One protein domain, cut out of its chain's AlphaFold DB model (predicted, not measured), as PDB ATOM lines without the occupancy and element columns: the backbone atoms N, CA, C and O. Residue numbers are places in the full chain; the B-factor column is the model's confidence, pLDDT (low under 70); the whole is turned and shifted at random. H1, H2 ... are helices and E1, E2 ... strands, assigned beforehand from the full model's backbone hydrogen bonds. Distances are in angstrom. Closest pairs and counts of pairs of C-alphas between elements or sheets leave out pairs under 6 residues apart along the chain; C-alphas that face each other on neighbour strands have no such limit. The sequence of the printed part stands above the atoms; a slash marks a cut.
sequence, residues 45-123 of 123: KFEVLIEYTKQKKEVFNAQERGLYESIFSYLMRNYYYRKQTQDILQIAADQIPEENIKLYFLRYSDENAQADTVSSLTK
ATOM      1  N   LYS A  45     107.863  43.765  55.695       90.06
ATOM      2  CA  LYS A  45     107.903  42.694  54.692       90.06
ATOM      3  C   LYS A  45     109.199  41.903  54.842       90.06
ATOM      4  O   LYS A  45     110.244  42.465  55.159       90.06
ATOM      5  N   PHE A  46     109.133  40.600  54.597       93.44
ATOM      6  CA  PHE A  46     110.283  39.706  54.670       93.44
ATOM      7  C   PHE A  46     110.436  38.955  53.350       93.44
ATOM      8  O   PHE A  46     109.434  38.522  52.784       93.44
ATOM      9  N   GLU A  47     111.669  38.789  52.878       94.81
ATOM     10  CA  GLU A  47     111.983  38.043  51.650       94.81
ATOM     11  C   GLU A  47     113.236  37.186  51.844       94.81
ATOM     12  O   GLU A  47     114.109  37.517  52.649       94.81
ATOM     13  N   VAL A  48     113.335  36.083  51.103       95.81
ATOM     14  CA  VAL A  48     114.578  35.316  50.979       95.81
ATOM     15  C   VAL A  48     115.116  35.530  49.570       95.81
ATOM     16  O   VAL A  48     114.414  35.257  48.603       95.81
ATOM     17  N   LEU A  49     116.347  36.023  49.445       95.12
ATOM     18  CA  LEU A  49     117.053  36.078  48.165       95.12
ATOM     19  C   LEU A  49     117.996  34.892  48.027       95.12
ATOM     20  O   LEU A  49     118.687  34.542  48.980       95.12
ATOM     21  N   ILE A  50     118.078  34.351  46.819       94.62
ATOM     22  CA  ILE A  50     119.013  33.307  46.419       94.62
ATOM     23  C   ILE A  50     120.049  33.939  45.488       94.62
ATOM     24  O   ILE A  50     119.706  34.625  44.524       94.62
ATOM     25  N   GLU A  51     121.326  33.722  45.776       94.19
ATOM     26  CA  GLU A  51     122.453  34.091  44.929       94.19
ATOM     27  C   GLU A  51     123.183  32.822  44.492       94.19
ATOM     28  O   GLU A  51     123.824  32.139  45.294       94.19
ATOM     29  N   TYR A  52     123.084  32.511  43.202       89.94
ATOM     30  CA  TYR A  52     123.831  31.417  42.592       89.94
ATOM     31  C   TYR A  52     125.247  31.875  42.241       89.94
ATOM     32  O   TYR A  52     125.469  33.031  41.876       89.94
ATOM     33  N   THR A  53     126.204  30.944  42.267       77.19
ATOM     34  CA  THR A  53     127.664  31.167  42.204       77.19
ATOM     35  C   THR A  53     128.155  32.042  41.032       77.19
ATOM     36  O   THR A  53     129.295  32.505  41.053       77.19
ATOM     37  N   LYS A  54     127.336  32.261  39.988       67.31
ATOM     38  CA  LYS A  54     127.667  33.060  38.789       67.31
ATOM     39  C   LYS A  54     126.486  33.848  38.181       67.31
ATOM     40  O   LYS A  54     126.571  34.240  37.018       67.31
ATOM     41  N   GLN A  55     125.377  34.056  38.896       69.69
ATOM     42  CA  GLN A  55     124.135  34.597  38.309       69.69
ATOM     43  C   GLN A  55     123.456  35.690  39.148       69.69
ATOM     44  O   GLN A  55     123.890  36.032  40.244       69.69
ATOM     45  N   LYS A  56     122.390  36.262  38.561       80.88
ATOM     46  CA  LYS A  56     121.458  37.209  39.186       80.88
ATOM     47  C   LYS A  56     120.940  36.670  40.522       80.88
ATOM     48  O   LYS A  56     120.716  35.475  40.671       80.88
ATOM     49  N   LYS A  57     120.690  37.597  41.446       89.06
ATOM     50  CA  LYS A  57     119.903  37.328  42.648       89.06
ATOM     51  C   LYS A  57     118.444  37.146  42.250       89.06
ATOM     52  O   LYS A  57     117.920  37.968  41.495       89.06
ATOM     53  N   GLU A  58     117.810  36.106  42.763       92.31
ATOM     54  CA  GLU A  58     116.374  35.880  42.607       92.31
ATOM     55  C   GLU A  58     115.688  35.816  43.969       92.31
ATOM     56  O   GLU A  58     116.321  35.520  44.981       92.31
ATOM     57  N   VAL A  59     114.393  36.120  43.996       93.25
ATOM     58  CA  VAL A  59     113.570  35.950  45.195       93.25
ATOM     59  C   VAL A  59     113.141  34.492  45.266       93.25
ATOM     60  O   VAL A  59     112.662  33.935  44.280       93.25
ATOM     61  N   PHE A  60     113.303  33.879  46.435       94.38
ATOM     62  CA  PHE A  60     112.785  32.549  46.715       94.38
ATOM     63  C   PHE A  60     111.262  32.558  46.573       94.38
ATOM     64  O   PHE A  60     110.566  33.237  47.327       94.38
ATOM     65  N   ASN A  61     110.750  31.792  45.614       93.56
ATOM     66  CA  ASN A  61     109.322  31.581  45.424       93.56
ATOM     67  C   ASN A  61     108.916  30.278  46.121       93.56
ATOM     68  O   ASN A  61     109.286  29.192  45.672       93.56
ATOM     69  N   ALA A  62     108.165  30.368  47.222       93.12
ATOM     70  CA  ALA A  62     107.822  29.184  48.003       93.12
ATOM     71  C   ALA A  62     106.867  28.266  47.221       93.12
ATOM     72  O   ALA A  62     107.019  27.045  47.243       93.12
ATOM     73  N   GLN A  63     105.934  28.856  46.471       93.06
ATOM     74  CA  GLN A  63     104.939  28.128  45.688       93.06
ATOM     75  C   GLN A  63     105.558  27.279  44.570       93.06
ATOM     76  O   GLN A  63     105.172  26.123  44.393       93.06
ATOM     77  N   GLU A  64     106.551  27.808  43.853       92.81
ATOM     78  CA  GLU A  64     107.291  27.060  42.820       92.81
ATOM     79  C   GLU A  64     108.099  25.892  43.397       92.81
ATOM     80  O   GLU A  64     108.385  24.919  42.700       92.81
ATOM     81  N   ARG A  65     108.433  25.966  44.688       89.88
ATOM     82  CA  ARG A  65     109.198  24.957  45.424       89.88
ATOM     83  C   ARG A  65     108.309  24.007  46.238       89.88
ATOM     84  O   ARG A  65     108.803  23.287  47.097       89.88
ATOM     85  N   GLY A  66     106.998  23.990  45.975       89.50
ATOM     86  CA  GLY A  66     106.048  23.072  46.616       89.50
ATOM     87  C   GLY A  66     105.630  23.461  48.038       89.50
ATOM     88  O   GLY A  66     104.987  22.666  48.725       89.50
ATOM     89  N   LEU A  67     105.960  24.673  48.488       91.50
ATOM     90  CA  LEU A  67     105.533  25.222  49.772       91.50
ATOM     91  C   LEU A  67     104.314  26.140  49.596       91.50
ATOM     92  O   LEU A  67     104.116  26.772  48.563       91.50
ATOM     93  N   TYR A  68     103.496  26.273  50.638       94.06
ATOM     94  CA  TYR A  68     102.411  27.256  50.642       94.06
ATOM     95  C   TYR A  68     102.954  28.648  50.975       94.06
ATOM     96  O   TYR A  68     103.406  28.879  52.096       94.06
ATOM     97  N   GLU A  69     102.841  29.588  50.034       91.56
ATOM     98  CA  GLU A  69     103.372  30.959  50.142       91.56
ATOM     99  C   GLU A  69     102.939  31.686  51.426       91.56
ATOM    100  O   GLU A  69     103.754  32.294  52.122       91.56
ATOM    101  N   SER A  70     101.658  31.582  51.789       91.75
ATOM    102  CA  SER A  70     101.108  32.221  52.989       91.75
ATOM    103  C   SER A  70     101.679  31.634  54.282       91.75
ATOM    104  O   SER A  70     101.983  32.377  55.217       91.75
ATOM    105  N   ILE A  71     101.863  30.311  54.330       93.25
ATOM    106  CA  ILE A  71     102.464  29.618  55.473       93.25
ATOM    107  C   ILE A  71     103.942  29.984  55.568       93.25
ATOM    108  O   ILE A  71     104.413  30.338  56.646       93.25
ATOM    109  N   PHE A  72     104.663  29.951  54.449       95.06
ATOM    110  CA  PHE A  72     106.082  30.286  54.413       95.06
ATOM    111  C   PHE A  72     106.329  31.732  54.865       95.06
ATOM    112  O   PHE A  72     107.125  31.964  55.773       95.06
ATOM    113  N   SER A  73     105.554  32.686  54.341       92.62
ATOM    114  CA  SER A  73     105.600  34.097  54.746       92.62
ATOM    115  C   SER A  73     105.315  34.295  56.240       92.62
ATOM    116  O   SER A  73     105.991  35.072  56.922       92.62
ATOM    117  N   TYR A  74     104.333  33.568  56.784       93.19
ATOM    118  CA  TYR A  74     104.040  33.577  58.218       93.19
ATOM    119  C   TYR A  74     105.213  33.032  59.047       93.19
ATOM    120  O   TYR A  74     105.599  33.643  60.050       93.19
ATOM    121  N   LEU A  75     105.809  31.912  58.623       94.44
ATOM    122  CA  LEU A  75     106.964  31.324  59.297       94.44
ATOM    123  C   LEU A  75     108.153  32.284  59.273       94.44
ATOM    124  O   LEU A  75     108.714  32.548  60.330       94.44
ATOM    125  N   MET A  76     108.487  32.884  58.131       94.88
ATOM    126  CA  MET A  76     109.574  33.865  58.041       94.88
ATOM    127  C   MET A  76     109.449  34.974  59.090       94.88
ATOM    128  O   MET A  76     110.406  35.241  59.820       94.88
ATOM    129  N   ARG A  77     108.254  35.562  59.232       94.25
ATOM    130  CA  ARG A  77     107.978  36.582  60.254       94.25
ATOM    131  C   ARG A  77     108.166  36.040  61.675       94.25
ATOM    132  O   ARG A  77     108.796  36.683  62.509       94.25
ATOM    133  N   ASN A  78     107.634  34.854  61.962       95.50
ATOM    134  CA  ASN A  78     107.726  34.248  63.291       95.50
ATOM    135  C   ASN A  78     109.184  33.922  63.672       95.50
ATOM    136  O   ASN A  78     109.654  34.290  64.749       95.50
ATOM    137  N   TYR A  79     109.934  33.307  62.756       96.19
ATOM    138  CA  TYR A  79     111.352  32.999  62.939       96.19
ATOM    139  C   TYR A  79     112.199  34.267  63.098       96.19
ATOM    140  O   TYR A  79     113.118  34.278  63.918       96.19
ATOM    141  N   TYR A  80     111.859  35.356  62.401       95.44
ATOM    142  CA  TYR A  80     112.487  36.659  62.621       95.44
ATOM    143  C   TYR A  80     112.306  37.151  64.066       95.44
ATOM    144  O   TYR A  80     113.300  37.393  64.753       95.44
ATOM    145  N   TYR A  81     111.071  37.223  64.575       93.94
ATOM    146  CA  TYR A  81     110.820  37.708  65.942       93.94
ATOM    147  C   TYR A  81     111.409  36.804  67.029       93.94
ATOM    148  O   TYR A  81     111.761  37.276  68.110       93.94
ATOM    149  N   ARG A  82     111.577  35.511  66.737       95.88
ATOM    150  CA  ARG A  82     112.237  34.548  67.630       95.88
ATOM    151  C   ARG A  82     113.766  34.556  67.528       95.88
ATOM    152  O   ARG A  82     114.409  33.836  68.282       95.88
ATOM    153  N   LYS A  83     114.351  35.375  66.641       94.81
ATOM    154  CA  LYS A  83     115.797  35.425  66.345       94.81
ATOM    155  C   LYS A  83     116.358  34.095  65.819       94.81
ATOM    156  O   LYS A  83     117.498  33.741  66.098       94.81
ATOM    157  N   GLN A  84     115.558  33.372  65.040       95.94
ATOM    158  CA  GLN A  84     115.870  32.053  64.479       95.94
ATOM    159  C   GLN A  84     115.952  32.082  62.943       95.94
ATOM    160  O   GLN A  84     115.603  31.126  62.263       95.94
ATOM    161  N   THR A  85     116.402  33.188  62.350       95.25
ATOM    162  CA  THR A  85     116.408  33.360  60.884       95.25
ATOM    163  C   THR A  85     117.270  32.342  60.130       95.25
ATOM    164  O   THR A  85     117.041  32.119  58.949       95.25
ATOM    165  N   GLN A  86     118.229  31.691  60.788       96.12
ATOM    166  CA  GLN A  86     119.020  30.611  60.188       96.12
ATOM    167  C   GLN A  86     118.182  29.354  59.913       96.12
ATOM    168  O   GLN A  86     118.316  28.753  58.854       96.12
ATOM    169  N   ASP A  87     117.249  29.011  60.802       95.75
ATOM    170  CA  ASP A  87     116.416  27.812  60.658       95.75
ATOM    171  C   ASP A  87     115.501  27.912  59.424       95.75
ATOM    172  O   ASP A  87     115.347  26.954  58.673       95.75
ATOM    173  N   ILE A  88     114.918  29.091  59.169       95.31
ATOM    174  CA  ILE A  88     114.082  29.312  57.979       95.31
ATOM    175  C   ILE A  88     114.910  29.365  56.690       95.31
ATOM    176  O   ILE A  88     114.443  28.910  55.647       95.31
ATOM    177  N   LEU A  89     116.150  29.866  56.755       96.44
ATOM    178  CA  LEU A  89     117.081  29.799  55.627       96.44
ATOM    179  C   LEU A  89     117.468  28.354  55.311       96.44
ATOM    180  O   LEU A  89     117.557  28.016  54.135       96.44
ATOM    181  N   GLN A  90     117.629  27.495  56.322       95.81
ATOM    182  CA  GLN A  90     117.870  26.069  56.113       95.81
ATOM    183  C   GLN A  90     116.669  25.398  55.439       95.81
ATOM    184  O   GLN A  90     116.843  24.725  54.432       95.81
ATOM    185  N   ILE A  91     115.447  25.663  55.922       93.94
ATOM    186  CA  ILE A  91     114.217  25.153  55.292       93.94
ATOM    187  C   ILE A  91     114.153  25.565  53.816       93.94
ATOM    188  O   ILE A  91     113.825  24.740  52.966       93.94
ATOM    189  N   ALA A  92     114.479  26.823  53.502       94.62
ATOM    190  CA  ALA A  92     114.526  27.305  52.124       94.62
ATOM    191  C   ALA A  92     115.627  26.606  51.307       94.62
ATOM    192  O   ALA A  92     115.372  26.174  50.186       94.62
ATOM    193  N   ALA A  93     116.827  26.445  51.870       94.62
ATOM    194  CA  ALA A  93     117.962  25.788  51.223       94.62
ATOM    195  C   ALA A  93     117.715  24.294  50.943       94.62
ATOM    196  O   ALA A  93     118.191  23.765  49.936       94.62
ATOM    197  N   ASP A  94     116.930  23.622  51.786       93.75
ATOM    198  CA  ASP A  94     116.533  22.223  51.599       93.75
ATOM    199  C   ASP A  94     115.574  22.047  50.407       93.75
ATOM    200  O   ASP A  94     115.517  20.969  49.820       93.75
ATOM    201  N   GLN A  95     114.851  23.103  50.006       93.50
ATOM    202  CA  GLN A  95     113.994  23.088  48.810       93.50
ATOM    203  C   GLN A  95     114.739  23.442  47.510       93.50
ATOM    204  O   GLN A  95     114.147  23.433  46.425       93.50
ATOM    205  N   ILE A  96     116.024  23.792  47.596       91.50
ATOM    206  CA  ILE A  96     116.841  24.175  46.445       91.50
ATOM    207  C   ILE A  96     117.812  23.022  46.145       91.50
ATOM    208  O   ILE A  96     118.689  22.749  46.965       91.50
ATOM    209  N   PRO A  97     117.661  22.301  45.018       88.75
ATOM    210  CA  PRO A  97     118.533  21.175  44.684       88.75
ATOM    211  C   PRO A  97     119.967  21.604  44.348       88.75
ATOM    212  O   PRO A  97     120.877  20.783  44.406       88.75
ATOM    213  N   GLU A  98     120.178  22.867  43.980       88.00
ATOM    214  CA  GLU A  98     121.491  23.419  43.677       88.00
ATOM    215  C   GLU A  98     122.386  23.529  44.928       88.00
ATOM    216  O   GLU A  98     121.942  23.903  46.014       88.00
ATOM    217  N   GLU A  99     123.673  23.240  44.736       85.94
ATOM    218  CA  GLU A  99     124.741  23.389  45.732       85.94
ATOM    219  C   GLU A  99     125.586  24.637  45.421       85.94
ATOM    220  O   GLU A  99     125.667  25.066  44.263       85.94
ATOM    221  N   ASN A 100     126.299  25.177  46.412       88.94
ATOM    222  CA  ASN A 100     127.078  26.424  46.322       88.94
ATOM    223  C   ASN A 100     126.207  27.665  46.075       88.94
ATOM    224  O   ASN A 100     126.550  28.543  45.267       88.94
ATOM    225  N   ILE A 101     125.082  27.727  46.778       92.06
ATOM    226  CA  ILE A 101     124.160  28.862  46.767       92.06
ATOM    227  C   ILE A 101     124.297  29.653  48.057       92.06
ATOM    228  O   ILE A 101     124.578  29.114  49.131       92.06
ATOM    229  N   LYS A 102     124.054  30.956  47.965       94.44
ATOM    230  CA  LYS A 102     123.982  31.816  49.138       94.44
ATOM    231  C   LYS A 102     122.585  32.390  49.275       94.44
ATOM    232  O   LYS A 102     122.087  33.048  48.366       94.44
ATOM    233  N   LEU A 103     121.957  32.140  50.414       95.56
ATOM    234  CA  LEU A 103     120.650  32.669  50.751       95.56
ATOM    235  C   LEU A 103     120.794  33.876  51.677       95.56
ATOM    236  O   LEU A 103     121.645  33.890  52.568       95.56
ATOM    237  N   TYR A 104     119.934  34.871  51.492       95.75
ATOM    238  CA  TYR A 104     119.867  36.075  52.314       95.75
ATOM    239  C   TYR A 104     118.450  36.267  52.830       95.75
ATOM    240  O   TYR A 104     117.510  36.290  52.045       95.75
ATOM    241  N   PHE A 105     118.303  36.457  54.137       96.62
ATOM    242  CA  PHE A 105     117.037  36.849  54.741       96.62
ATOM    243  C   PHE A 105     116.969  38.374  54.803       96.62
ATOM    244  O   PHE A 105     117.772  39.007  55.495       96.62
ATOM    245  N   LEU A 106     116.009  38.954  54.093       94.94
ATOM    246  CA  LEU A 106     115.794  40.391  54.008       94.94
ATOM    247  C   LEU A 106     114.573  40.817  54.818       94.94
ATOM    248  O   LEU A 106     113.541  40.144  54.816       94.94
ATOM    249  N   ARG A 107     114.689  41.974  55.468       93.50
ATOM    250  CA  ARG A 107     113.582  42.706  56.083       93.50
ATOM    251  C   ARG A 107     113.452  44.064  55.406       93.50
ATOM    252  O   ARG A 107     114.437  44.775  55.247       93.50
ATOM    253  N   TYR A 108     112.228  44.431  55.071       90.31
ATOM    254  CA  TYR A 108     111.860  45.753  54.590       90.31
ATOM    255  C   TYR A 108     110.983  46.406  55.653       90.31
ATOM    256  O   TYR A 108     110.039  45.780  56.143       90.31
ATOM    257  N   SER A 109     111.307  47.643  56.015       84.81
ATOM    258  CA  SER A 109     110.498  48.487  56.895       84.81
ATOM    259  C   SER A 109     109.953  49.645  56.069       84.81
ATOM    260  O   SER A 109     110.708  50.220  55.297       84.81
ATOM    261  N   ASP A 110     108.692  50.044  56.238       72.75
ATOM    262  CA  ASP A 110     108.144  51.194  55.490       72.75
ATOM    263  C   ASP A 110     108.904  52.506  55.752       72.75
ATOM    264  O   ASP A 110     108.890  53.411  54.920       72.75
ATOM    265  N   GLU A 111     109.603  52.611  56.886       71.06
ATOM    266  CA  GLU A 111     110.418  53.787  57.215       71.06
ATOM    267  C   GLU A 111     111.663  53.912  56.326       71.06
ATOM    268  O   GLU A 111     112.142  55.019  56.083       71.06
ATOM    269  N   ASN A 112     112.164  52.792  55.800       61.97
ATOM    270  CA  ASN A 112     113.337  52.733  54.942       61.97
ATOM    271  C   ASN A 112     112.993  51.889  53.716       61.97
ATOM    272  O   ASN A 112     112.960  50.665  53.789       61.97
ATOM    273  N   ALA A 113     112.841  52.516  52.548       66.44
ATOM    274  CA  ALA A 113     112.647  51.821  51.267       66.44
ATOM    275  C   ALA A 113     113.839  50.917  50.843       66.44
ATOM    276  O   ALA A 113     113.943  50.517  49.683       66.44
ATOM    277  N   GLN A 114     114.768  50.626  51.757       77.19
ATOM    278  CA  GLN A 114     115.936  49.779  51.581       77.19
ATOM    279  C   GLN A 114     115.782  48.488  52.388       77.19
ATOM    280  O   GLN A 114     115.212  48.472  53.476       77.19
ATOM    281  N   ALA A 115     116.302  47.399  51.828       84.88
ATOM    282  CA  ALA A 115     116.285  46.095  52.467       84.88
ATOM    283  C   ALA A 115     117.423  45.968  53.485       84.88
ATOM    284  O   ALA A 115     118.596  46.099  53.126       84.88
ATOM    285  N   ASP A 116     117.086  45.601  54.716       89.75
ATOM    286  CA  ASP A 116     118.055  45.191  55.722       89.75
ATOM    287  C   ASP A 116     118.347  43.698  55.559       89.75
ATOM    288  O   ASP A 116     117.453  42.852  55.666       89.75
ATOM    289  N   THR A 117     119.614  43.348  55.327       90.38
ATOM    290  CA  THR A 117     120.036  41.942  55.373       90.38
ATOM    291  C   THR A 117     120.155  41.512  56.828       90.38
ATOM    292  O   THR A 117     121.066  41.934  57.536       90.38
ATOM    293  N   VAL A 118     119.236  40.661  57.276       92.25
ATOM    294  CA  VAL A 118     119.184  40.186  58.665       92.25
ATOM    295  C   VAL A 118     120.149  39.025  58.882       92.25
ATOM    296  O   VAL A 118     120.756  38.910  59.943       92.25
ATOM    297  N   SER A 119     120.251  38.124  57.905       94.06
ATOM    298  CA  SER A 119     121.038  36.897  58.024       94.06
ATOM    299  C   SER A 119     121.377  36.331  56.650       94.06
ATOM    300  O   SER A 119     120.694  36.633  55.671       94.06
ATOM    301  N   SER A 120     122.406  35.490  56.576       94.00
ATOM    302  CA  SER A 120     122.743  34.751  55.358       94.00
ATOM    303  C   SER A 120     123.185  33.329  55.665       94.00
ATOM    304  O   SER A 120     123.799  33.094  56.708       94.00
ATOM    305  N   LEU A 121     122.930  32.419  54.732       94.50
ATOM    306  CA  LEU A 121     123.329  31.016  54.782       94.50
ATOM    307  C   LEU A 121     124.025  30.657  53.470       94.50
ATOM    308  O   LEU A 121     123.555  31.050  52.407       94.50
ATOM    309  N   THR A 122     125.121  29.910  53.546       92.50
ATOM    310  CA  THR A 122     125.757  29.310  52.368       92.50
ATOM    311  C   THR A 122     125.578  27.804  52.459       92.50
ATOM    312  O   THR A 122     125.929  27.220  53.485       92.50
ATOM    313  N   LYS A 123     125.026  27.216  51.402       87.12
ATOM    314  CA  LYS A 123     124.925  25.775  51.184       87.12
ATOM    315  C   LYS A 123     125.939  25.412  50.112       87.12
ATOM    316  O   LYS A 123     126.831  24.594  50.400       87.12
TER     317      LYS A 123
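Overview. This is residues 45 to 123 of the 123 residues of an uncharacterized protein of Thalassobius sp (UniProt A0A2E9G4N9). A strongly twisted sheet of four strands has one face covered by a helical hairpin, H1 and H2, making two layers. The 79 printed residues run E1 E2 H1 H2 E3 E4; the sheet's order is E2 E1 E3 E4, all antiparallel; the class is mixed. The whole is compact, radius of gyration of the C-alphas 12.0 A, spanning 34 by 24 by 21 A.

Along the chain. E1, residues 45 to 52, begins at C-alpha 45 (107.903, 42.694, 54.692) and measures 23.0 A. E2 is residues 57 to 59, 7.0 A; H1 69 to 81, 18.7 A; H2 85 to 94, 14.5 A; E3 101 to 109, 26.0 A. E4, residues 112 to 122, 26.6 A, bends by 50 degrees at residue 119 and ends at C-alpha 122 (125.757, 29.310, 52.368).

Arrangement. Within hydrogen-bond range are N 50 and O 58 of hairpin E1 and E2, 2.8 A, N 49 and O 104 of E1 and E3, 2.9 A, and N 105 and O 119 of hairpin E3 and E4, 2.8 A. E2, H1 H2, E3 form a split strand-helix-strand unit, E1 between its strands, with a right-handed crossover. H1 runs across the strands, height over the sheet 9.1 A; H2, on the same face, runs slantwise, height 8.6 A. H1 touches H2 with residues 75 to 79 alone, closest C-alphas Tyr 79 and Thr 85, 5.5 A. In H1 and H2 every O i to N i+4 pair is within hydrogen-bond range.

Size, cuts and confidence. The printed part has no cut and no long link. Residues 54 to 55 and 112 to 113 have pLDDT under 70.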